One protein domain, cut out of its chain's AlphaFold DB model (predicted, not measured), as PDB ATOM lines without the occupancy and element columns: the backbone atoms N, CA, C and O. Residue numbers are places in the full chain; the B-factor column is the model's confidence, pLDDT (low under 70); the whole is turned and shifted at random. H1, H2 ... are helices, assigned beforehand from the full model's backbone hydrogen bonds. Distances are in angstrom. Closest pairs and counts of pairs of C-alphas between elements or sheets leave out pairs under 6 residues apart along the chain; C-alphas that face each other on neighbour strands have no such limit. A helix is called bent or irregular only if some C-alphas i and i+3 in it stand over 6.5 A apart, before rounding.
ATOM      1  N   TYR A  11     278.530 147.741 402.656       78.88
ATOM      2  CA  TYR A  11     277.256 148.363 403.018       78.88
ATOM      3  C   TYR A  11     277.455 149.743 403.662       78.88
ATOM      4  O   TYR A  11     276.868 150.721 403.205       78.88
ATOM      5  N   ASP A  12     278.346 149.841 404.648       72.94
ATOM      6  CA  ASP A  12     278.630 151.098 405.343       72.94
ATOM      7  C   ASP A  12     279.291 152.112 404.403       72.94
ATOM      8  O   ASP A  12     278.956 153.292 404.439       72.94
ATOM      9  N   ILE A  13     280.158 151.656 403.490       74.12
ATOM     10  CA  ILE A  13     280.738 152.510 402.441       74.12
ATOM     11  C   ILE A  13     279.637 153.104 401.556       74.12
ATOM     12  O   ILE A  13     279.673 154.296 401.263       74.12
ATOM     13  N   ILE A  14     278.647 152.305 401.145       74.56
ATOM     14  CA  ILE A  14     277.527 152.774 400.316       74.56
ATOM     15  C   ILE A  14     276.664 153.779 401.085       74.56
ATOM     16  O   ILE A  14     276.270 154.798 400.519       74.56
ATOM     17  N   VAL A  15     276.385 153.523 402.366       74.44
ATOM     18  CA  VAL A  15     275.607 154.440 403.213       74.44
ATOM     19  C   VAL A  15     276.347 155.764 403.394       74.44
ATOM     20  O   VAL A  15     275.771 156.821 403.145       74.44
ATOM     21  N   ILE A  16     277.636 155.722 403.735       68.75
ATOM     22  CA  ILE A  16     278.471 156.918 403.895       68.75
ATOM     23  C   ILE A  16     278.565 157.686 402.573       68.75
ATOM     24  O   ILE A  16     278.346 158.893 402.552       68.75
ATOM     25  N   ALA A  17     278.820 157.003 401.452       69.44
ATOM     26  CA  ALA A  17     278.889 157.635 400.136       69.44
ATOM     27  C   ALA A  17     277.561 158.303 399.757       69.44
ATOM     28  O   ALA A  17     277.556 159.423 399.249       69.44
ATOM     29  N   ARG A  18     276.429 157.654 400.045       74.31
ATOM     30  CA  ARG A  18     275.104 158.224 399.808       74.31
ATOM     31  C   ARG A  18     274.881 159.485 400.636       74.31
ATOM     32  O   ARG A  18     274.414 160.477 400.078       74.31
ATOM     33  N   GLU A  19     275.203 159.468 401.927       71.88
ATOM     34  CA  GLU A  19     275.035 160.645 402.789       71.88
ATOM     35  C   GLU A  19     275.969 161.789 402.365       71.88
ATOM     36  O   GLU A  19     275.519 162.929 402.264       71.88
ATOM     37  N   LEU A  20     277.222 161.489 402.004       71.00
ATOM     38  CA  LEU A  20     278.181 162.474 401.495       71.00
ATOM     39  C   LEU A  20     277.724 163.109 400.176       71.00
ATOM     40  O   LEU A  20     277.793 164.326 400.031       71.00
ATOM     41  N   ILE A  21     277.208 162.320 399.232       73.06
ATOM     42  CA  ILE A  21     276.660 162.843 397.969       73.06
ATOM     43  C   ILE A  21     275.426 163.707 398.247       73.06
ATOM     44  O   ILE A  21     275.298 164.818 397.731       73.06
ATOM     45  N   THR A  22     274.522 163.207 399.089       68.88
ATOM     46  CA  THR A  22     273.238 163.860 399.355       68.88
ATOM     47  C   THR A  22     273.426 165.192 400.075       68.88
ATOM     48  O   THR A  22     272.775 166.167 399.719       68.88
ATOM     49  N   HIS A  23     274.317 165.267 401.061       68.94
ATOM     50  CA  HIS A  23     274.536 166.497 401.820       68.94
ATOM     51  C   HIS A  23     275.599 167.413 401.233       68.94
ATOM     52  O   HIS A  23     275.427 168.632 401.284       68.94
ATOM     53  N   GLY A  24     276.665 166.832 400.683       70.38
ATOM     54  CA  GLY A  24     277.802 167.563 400.140       70.38
ATOM     55  C   GLY A  24     277.518 168.176 398.775       70.38
ATOM     56  O   GLY A  24     277.864 169.332 398.568       70.38
ATOM     57  N   VAL A  25     276.857 167.439 397.871       70.50
ATOM     58  CA  VAL A  25     276.683 167.861 396.467       70.50
ATOM     59  C   VAL A  25     275.237 168.225 396.136       70.50
ATOM     60  O   VAL A  25     275.002 169.245 395.500       70.50
ATOM     61  N   ILE A  26     274.257 167.416 396.560       70.88
ATOM     62  CA  ILE A  26     272.849 167.603 396.157       70.88
ATOM     63  C   ILE A  26     272.129 168.633 397.046       70.88
ATOM     64  O   ILE A  26     271.410 169.502 396.555       70.88
ATOM     65  N   GLY A  27     272.326 168.546 398.362       64.94
ATOM     66  CA  GLY A  27     271.555 169.290 399.356       64.94
ATOM     67  C   GLY A  27     270.181 168.662 399.628       64.94
ATOM     68  O   GLY A  27     269.501 168.174 398.726       64.94
ATOM     69  N   ARG A  28     269.751 168.640 400.898       65.81
ATOM     70  CA  ARG A  28     268.428 168.101 401.298       65.81
ATOM     71  C   ARG A  28     267.338 169.161 401.458       65.81
ATOM     72  O   ARG A  28     266.195 168.813 401.765       65.81
ATOM     73  N   VAL A  29     267.661 170.438 401.280       58.66
ATOM     74  CA  VAL A  29     266.721 171.527 401.541       58.66
ATOM     75  C   VAL A  29     265.894 171.789 400.291       58.66
ATOM     76  O   VAL A  29     266.416 171.975 399.197       58.66
ATOM     77  N   LYS A  30     264.570 171.833 400.448       59.12
ATOM     78  CA  LYS A  30     263.685 172.284 399.371       59.12
ATOM     79  C   LYS A  30     263.892 173.782 399.164       59.12
ATOM     80  O   LYS A  30     263.545 174.570 400.044       59.12
ATOM     81  N   ILE A  31     264.457 174.149 398.019       55.62
ATOM     82  CA  ILE A  31     264.644 175.544 397.617       55.62
ATOM     83  C   ILE A  31     263.288 176.140 397.197       55.62
ATOM     84  O   ILE A  31     262.420 175.429 396.676       55.62
ATOM     85  N   ARG A  32     263.108 177.441 397.453       57.84
ATOM     86  CA  ARG A  32     261.965 178.243 396.992       57.84
ATOM     87  C   ARG A  32     261.795 178.088 395.480       57.84
ATOM     88  O   ARG A  32     262.766 178.138 394.729       57.84
ATOM     89  N   LYS A  33     260.555 177.923 395.017       57.00
ATOM     90  CA  LYS A  33     260.243 178.073 393.592       57.00
ATOM     91  C   LYS A  33     260.141 179.563 393.281       57.00
ATOM     92  O   LYS A  33     259.398 180.266 393.967       57.00
ATOM     93  N   LEU A  34     260.891 180.013 392.276       52.78
ATOM     94  CA  LEU A  34     260.905 181.405 391.828       52.78
ATOM     95  C   LEU A  34     259.475 181.883 391.534       52.78
ATOM     96  O   LEU A  34     258.667 181.152 390.949       52.78
ATOM     97  N   GLN A  35     259.147 183.091 391.985       54.00
ATOM     98  CA  GLN A  35     257.840 183.703 391.748       54.00
ATOM     99  C   GLN A  35     257.801 184.405 390.390       54.00
ATOM    100  O   GLN A  35     258.823 184.603 389.734       54.00
ATOM    101  N   GLN A  46     274.451 169.924 385.804       62.81
ATOM    102  CA  GLN A  46     275.834 169.779 386.252       62.81
ATOM    103  C   GLN A  46     276.137 170.675 387.454       62.81
ATOM    104  O   GLN A  46     275.753 171.845 387.502       62.81
ATOM    105  N   PHE A  47     276.880 170.128 388.420       75.31
ATOM    106  CA  PHE A  47     277.381 170.880 389.567       75.31
ATOM    107  C   PHE A  47     278.714 171.563 389.225       75.31
ATOM    108  O   PHE A  47     279.717 170.887 388.988       75.31
ATOM    109  N   ASN A  48     278.738 172.899 389.245       78.19
ATOM    110  CA  ASN A  48     279.950 173.695 389.061       78.19
ATOM    111  C   ASN A  48     280.474 174.209 390.414       78.19
ATOM    112  O   ASN A  48     279.954 175.166 390.989       78.19
ATOM    113  N   ALA A  49     281.540 173.579 390.916       75.88
ATOM    114  CA  ALA A  49     282.125 173.908 392.216       75.88
ATOM    115  C   ALA A  49     282.651 175.353 392.303       75.88
ATOM    116  O   ALA A  49     282.599 175.964 393.368       75.88
ATOM    117  N   ILE A  50     283.135 175.922 391.192       78.31
ATOM    118  CA  ILE A  50     283.682 177.286 391.171       78.31
ATOM    119  C   ILE A  50     282.556 178.309 391.340       78.31
ATOM    120  O   ILE A  50     282.691 179.250 392.121       78.31
ATOM    121  N   GLU A  51     281.436 178.113 390.645       76.69
ATOM    122  CA  GLU A  51     280.250 178.965 390.786       76.69
ATOM    123  C   GLU A  51     279.671 178.882 392.195       76.69
ATOM    124  O   GLU A  51     279.379 179.915 392.791       76.69
ATOM    125  N   TYR A  52     279.599 177.676 392.761       81.69
ATOM    126  CA  TYR A  52     279.175 177.460 394.141       81.69
ATOM    127  C   TYR A  52     280.039 178.236 395.148       81.69
ATOM    128  O   TYR A  52     279.517 179.021 395.942       81.69
ATOM    129  N   ILE A  53     281.366 178.081 395.078       78.56
ATOM    130  CA  ILE A  53     282.309 178.774 395.971       78.56
ATOM    131  C   ILE A  53     282.186 180.292 395.797       78.56
ATOM    132  O   ILE A  53     282.134 181.032 396.779       78.56
ATOM    133  N   ASN A  54     282.107 180.779 394.558       76.06
ATOM    134  CA  ASN A  54     281.975 182.210 394.290       76.06
ATOM    135  C   ASN A  54     280.640 182.773 394.796       76.06
ATOM    136  O   ASN A  54     280.627 183.861 395.375       76.06
ATOM    137  N   ALA A  55     279.540 182.035 394.637       78.12
ATOM    138  CA  ALA A  55     278.231 182.422 395.144       78.12
ATOM    139  C   ALA A  55     278.228 182.489 396.676       78.12
ATOM    140  O   ALA A  55     277.762 183.477 397.242       78.12
ATOM    141  N   ALA A  56     278.811 181.498 397.358       83.25
ATOM    142  CA  ALA A  56     278.906 181.483 398.815       83.25
ATOM    143  C   ALA A  56     279.712 182.678 399.349       83.25
ATOM    144  O   ALA A  56     279.242 183.407 400.225       83.25
ATOM    145  N   ARG A  57     280.873 182.959 398.746       86.94
ATOM    146  CA  ARG A  57     281.701 184.127 399.088       86.94
ATOM    147  C   ARG A  57     280.965 185.444 398.849       86.94
ATOM    148  O   ARG A  57     280.983 186.322 399.704       86.94
ATOM    149  N   THR A  58     280.289 185.572 397.710       79.38
ATOM    150  CA  THR A  58     279.611 186.817 397.315       79.38
ATOM    151  C   THR A  58     278.368 187.082 398.161       79.38
ATOM    152  O   THR A  58     278.162 188.200 398.627       79.38
ATOM    153  N   HIS A  59     277.528 186.070 398.395       80.19
ATOM    154  CA  HIS A  59     276.285 186.260 399.138       80.19
ATOM    155  C   HIS A  59     276.490 186.286 400.655       80.19
ATOM    156  O   HIS A  59     275.725 186.970 401.335       80.19
ATOM    157  N   PHE A  60     277.483 185.593 401.204       85.56
ATOM    158  CA  PHE A  60     277.637 185.475 402.658       85.56
ATOM    159  C   PHE A  60     278.911 186.123 403.203       85.56
ATOM    160  O   PHE A  60     279.133 186.081 404.406       85.56
ATOM    161  N   GLY A  61     279.733 186.744 402.347       82.38
ATOM    162  CA  GLY A  61     280.942 187.457 402.768       82.38
ATOM    163  C   GLY A  61     282.025 186.557 403.372       82.38
ATOM    164  O   GLY A  61     282.893 187.052 404.083       82.38
ATOM    165  N   MET A  62     281.963 185.248 403.117       85.88
ATOM    166  CA  MET A  62     282.883 184.257 403.682       85.88
ATOM    167  C   MET A  62     284.193 184.140 402.893       85.88
ATOM    168  O   MET A  62     284.265 184.493 401.707       85.88
ATOM    169  N   SER A  63     285.238 183.622 403.546       90.75
ATOM    170  CA  SER A  63     286.527 183.352 402.900       90.75
ATOM    171  C   SER A  63     286.408 182.224 401.865       90.75
ATOM    172  O   SER A  63     285.419 181.488 401.814       90.75
ATOM    173  N   ARG A  64     287.423 182.067 401.006       86.44
ATOM    174  CA  ARG A  64     287.443 180.959 400.039       86.44
ATOM    175  C   ARG A  64     287.500 179.604 400.746       86.44
ATOM    176  O   ARG A  64     286.776 178.693 400.367       86.44
ATOM    177  N   GLU A  65     288.310 179.501 401.788       87.62
ATOM    178  CA  GLU A  65     288.504 178.291 402.589       87.62
ATOM    179  C   GLU A  65     287.250 177.924 403.397       87.62
ATOM    180  O   GLU A  65     287.002 176.756 403.691       87.62
ATOM    181  N   GLU A  66     286.456 178.916 403.798       84.19
ATOM    182  CA  GLU A  66     285.148 178.700 404.426       84.19
ATOM    183  C   GLU A  66     284.115 178.228 403.400       84.19
ATOM    184  O   GLU A  66     283.439 177.227 403.633       84.19
ATOM    185  N   ALA A  67     284.061 178.870 402.229       85.06
ATOM    186  CA  ALA A  67     283.162 178.490 401.140       85.06
ATOM    187  C   ALA A  67     283.439 177.083 400.585       85.06
ATOM    188  O   ALA A  67     282.505 176.362 400.244       85.06
ATOM    189  N   GLU A  68     284.704 176.665 400.528       83.56
ATOM    190  CA  GLU A  68     285.105 175.319 400.096       83.56
ATOM    191  C   GLU A  68     284.687 174.218 401.085       83.56
ATOM    192  O   GLU A  68     284.514 173.067 400.684       83.56
ATOM    193  N   ARG A  69     284.511 174.554 402.369       84.31
ATOM    194  CA  ARG A  69     284.080 173.614 403.421       84.31
ATOM    195  C   ARG A  69     282.570 173.586 403.630       84.31
ATOM    196  O   ARG A  69     282.081 172.708 404.336       84.31
ATOM    197  N   LEU A  70     281.848 174.528 403.034       82.69
ATOM    198  CA  LEU A  70     280.403 174.631 403.155       82.69
ATOM    199  C   LEU A  70     279.733 173.500 402.372       82.69
ATOM    200  O   LEU A  70     280.006 173.316 401.184       82.69
ATOM    201  N   THR A  71     278.822 172.764 403.004       82.50
ATOM    202  CA  THR A  71     278.025 171.740 402.314       82.50
ATOM    203  C   THR A  71     276.867 172.366 401.536       82.50
ATOM    204  O   THR A  71     276.313 173.391 401.938       82.50
ATOM    205  N   MET A  72     276.417 171.714 400.456       76.94
ATOM    206  CA  MET A  72     275.268 172.195 399.674       76.94
ATOM    207  C   MET A  72     274.004 172.371 400.530       76.94
ATOM    208  O   MET A  72     273.215 173.287 400.311       76.94
ATOM    209  N   THR A  73     273.812 171.516 401.541       76.56
ATOM    210  CA  THR A  73     272.683 171.648 402.477       76.56
ATOM    211  C   THR A  73     272.774 172.951 403.273       76.56
ATOM    212  O   THR A  73     271.798 173.694 403.324       76.56
ATOM    213  N   GLU A  74     273.934 173.251 403.861       78.25
ATOM    214  CA  GLU A  74     274.146 174.480 404.636       78.25
ATOM    215  C   GLU A  74     274.007 175.717 403.752       78.25
ATOM    216  O   GLU A  74     273.297 176.653 404.111       78.25
ATOM    217  N   PHE A  75     274.587 175.690 402.553       80.44
ATOM    218  CA  PHE A  75     274.444 176.764 401.576       80.44
ATOM    219  C   PHE A  75     272.976 177.046 401.224       80.44
ATOM    220  O   PHE A  75     272.544 178.199 401.239       80.44
ATOM    221  N   GLN A  76     272.175 176.003 400.975       72.75
ATOM    222  CA  GLN A  76     270.740 176.149 400.712       72.75
ATOM    223  C   GLN A  76     269.975 176.700 401.927       72.75
ATOM    224  O   GLN A  76     269.069 177.519 401.757       72.75
ATOM    225  N   MET A  77     270.332 176.293 403.152       72.75
ATOM    226  CA  MET A  77     269.743 176.856 404.376       72.75
ATOM    227  C   MET A  77     270.076 178.341 404.524       72.75
ATOM    228  O   MET A  77     269.188 179.142 404.814       72.75
ATOM    229  N   MET A  78     271.332 178.720 404.280       79.69
ATOM    230  CA  MET A  78     271.784 180.108 404.354       79.69
ATOM    231  C   MET A  78     271.119 180.982 403.287       79.69
ATOM    232  O   MET A  78     270.714 182.104 403.586       79.69
ATOM    233  N   LEU A  79     270.931 180.467 402.065       72.75
ATOM    234  CA  LEU A  79     270.177 181.168 401.022       72.75
ATOM    235  C   LEU A  79     268.727 181.400 401.439       72.75
ATOM    236  O   LEU A  79     268.233 182.515 401.303       72.75
ATOM    237  N   LYS A  80     268.063 180.384 401.998       69.25
ATOM    238  CA  LYS A  80     266.684 180.510 402.485       69.25
ATOM    239  C   LYS A  80     266.561 181.499 403.648       69.25
ATOM    240  O   LYS A  80     265.582 182.230 403.722       69.25
ATOM    241  N   ALA A  81     267.544 181.532 404.547       74.31
ATOM    242  CA  ALA A  81     267.575 182.487 405.653       74.31
ATOM    243  C   ALA A  81     267.807 183.928 405.166       74.31
ATOM    244  O   ALA A  81     267.191 184.857 405.679       74.31
ATOM    245  N   LYS A  82     268.672 184.116 404.159       73.25
ATOM    246  CA  LYS A  82     268.963 185.429 403.566       73.25
ATOM    247  C   LYS A  82     267.821 185.946 402.681       73.25
ATOM    248  O   LYS A  82     267.582 187.149 402.647       73.25
ATOM    249  N   PHE A  83     267.132 185.046 401.984       70.75
ATOM    250  CA  PHE A  83     266.011 185.337 401.088       70.75
ATOM    251  C   PHE A  83     264.773 184.531 401.517       70.75
ATOM    252  O   PHE A  83     264.435 183.529 400.878       70.75
TER     253      PHE A  83
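AT A GLANCE: This is residues 11 to 35 and 46 to 83 of the 387 residues of the protein "DNA primase" of Xenorhabdus ehlersii (UniProt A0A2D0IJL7). One long helix, H1, juts out as an arm from a small loose group of three helices, and H4 carries on from its inner end, so that H1 and H4 placed nearly end to end make the long axis. Beside H4 runs H2, at a slight distance, with the short H3 set crosswise on H2; residues 27 to 35 lead away from the end of H1 to a cut. The printed part has 63 residues with four named helices, in the order H1, H2, H3, H4, and no named strand; its class is all helix. It is only just loose, close to compact, with a radius of gyration of the C-alphas of 12.8 A, and spans 38 by 31 by 21 A.

IN THESE COORDINATES: H1, residues 11 to 26, begins with C-alpha 11 at (277.256, 148.363, 403.018) and measures 20.9 A from first to last C-alpha. It is neither bent nor irregular, but only just: C-alphas 22 and 25 are 6.0 A apart. H2, residues 49 to 60, measures 16.2 A and begins with C-alpha 49 at (282.125, 173.908, 392.216). H3, residues 64 to 69, measures 8.8 A. H4, residues 72 to 82, measures 15.2 A and ends with C-alpha 82 at (268.963, 185.429, 403.566).

HOW THE PARTS SIT: H1 and H4 touch only at their ends, H1 with residues 23 to 26 alone; the closest C-alphas, of Gly 24 and Met 72, are 5.3 A apart. They run the same way at a shallow tilt of 33 degrees, only just short of steep. Residues 11 to 18 of H1 stand free. H2 and H4 are close but not clearly touching, the closest C-alphas being those of Ala 56 and Phe 75 at 7.1 A. They run the same way at a shallow tilt of 29 degrees. H2 touches H3 with residues 53 to 57 alone, and the closest C-alphas, of Ile 53 and Ala 67, are 5.2 A apart. Their lines are only just about perpendicular, at 71 degrees. H1 is apart from H2 and from H3, and H3 is apart from H4. In H2 and H4 every O i to N i+4 pair is within hydrogen-bond range; in H1 it is 11 of 12 and in H3 1 of 2.

THE WHOLE: The two C-alphas farthest apart, those of Tyr 11 and Gln 35, are 41.9 A apart. Without residues 11 to 18 the body spans 29 by 26 by 19 A. Residues 36 to 45 are not printed; across this cut, in the link from H1 to H2, C-alphas 35 and 46 are 23.4 A apart. The links from H2 to H3 and from H3 to H4 are tight. The mean pLDDT of the printed part is 74.4, and it is under 70 at residues 16 to 17, 22 to 23, 27 to 35, 46 and 80.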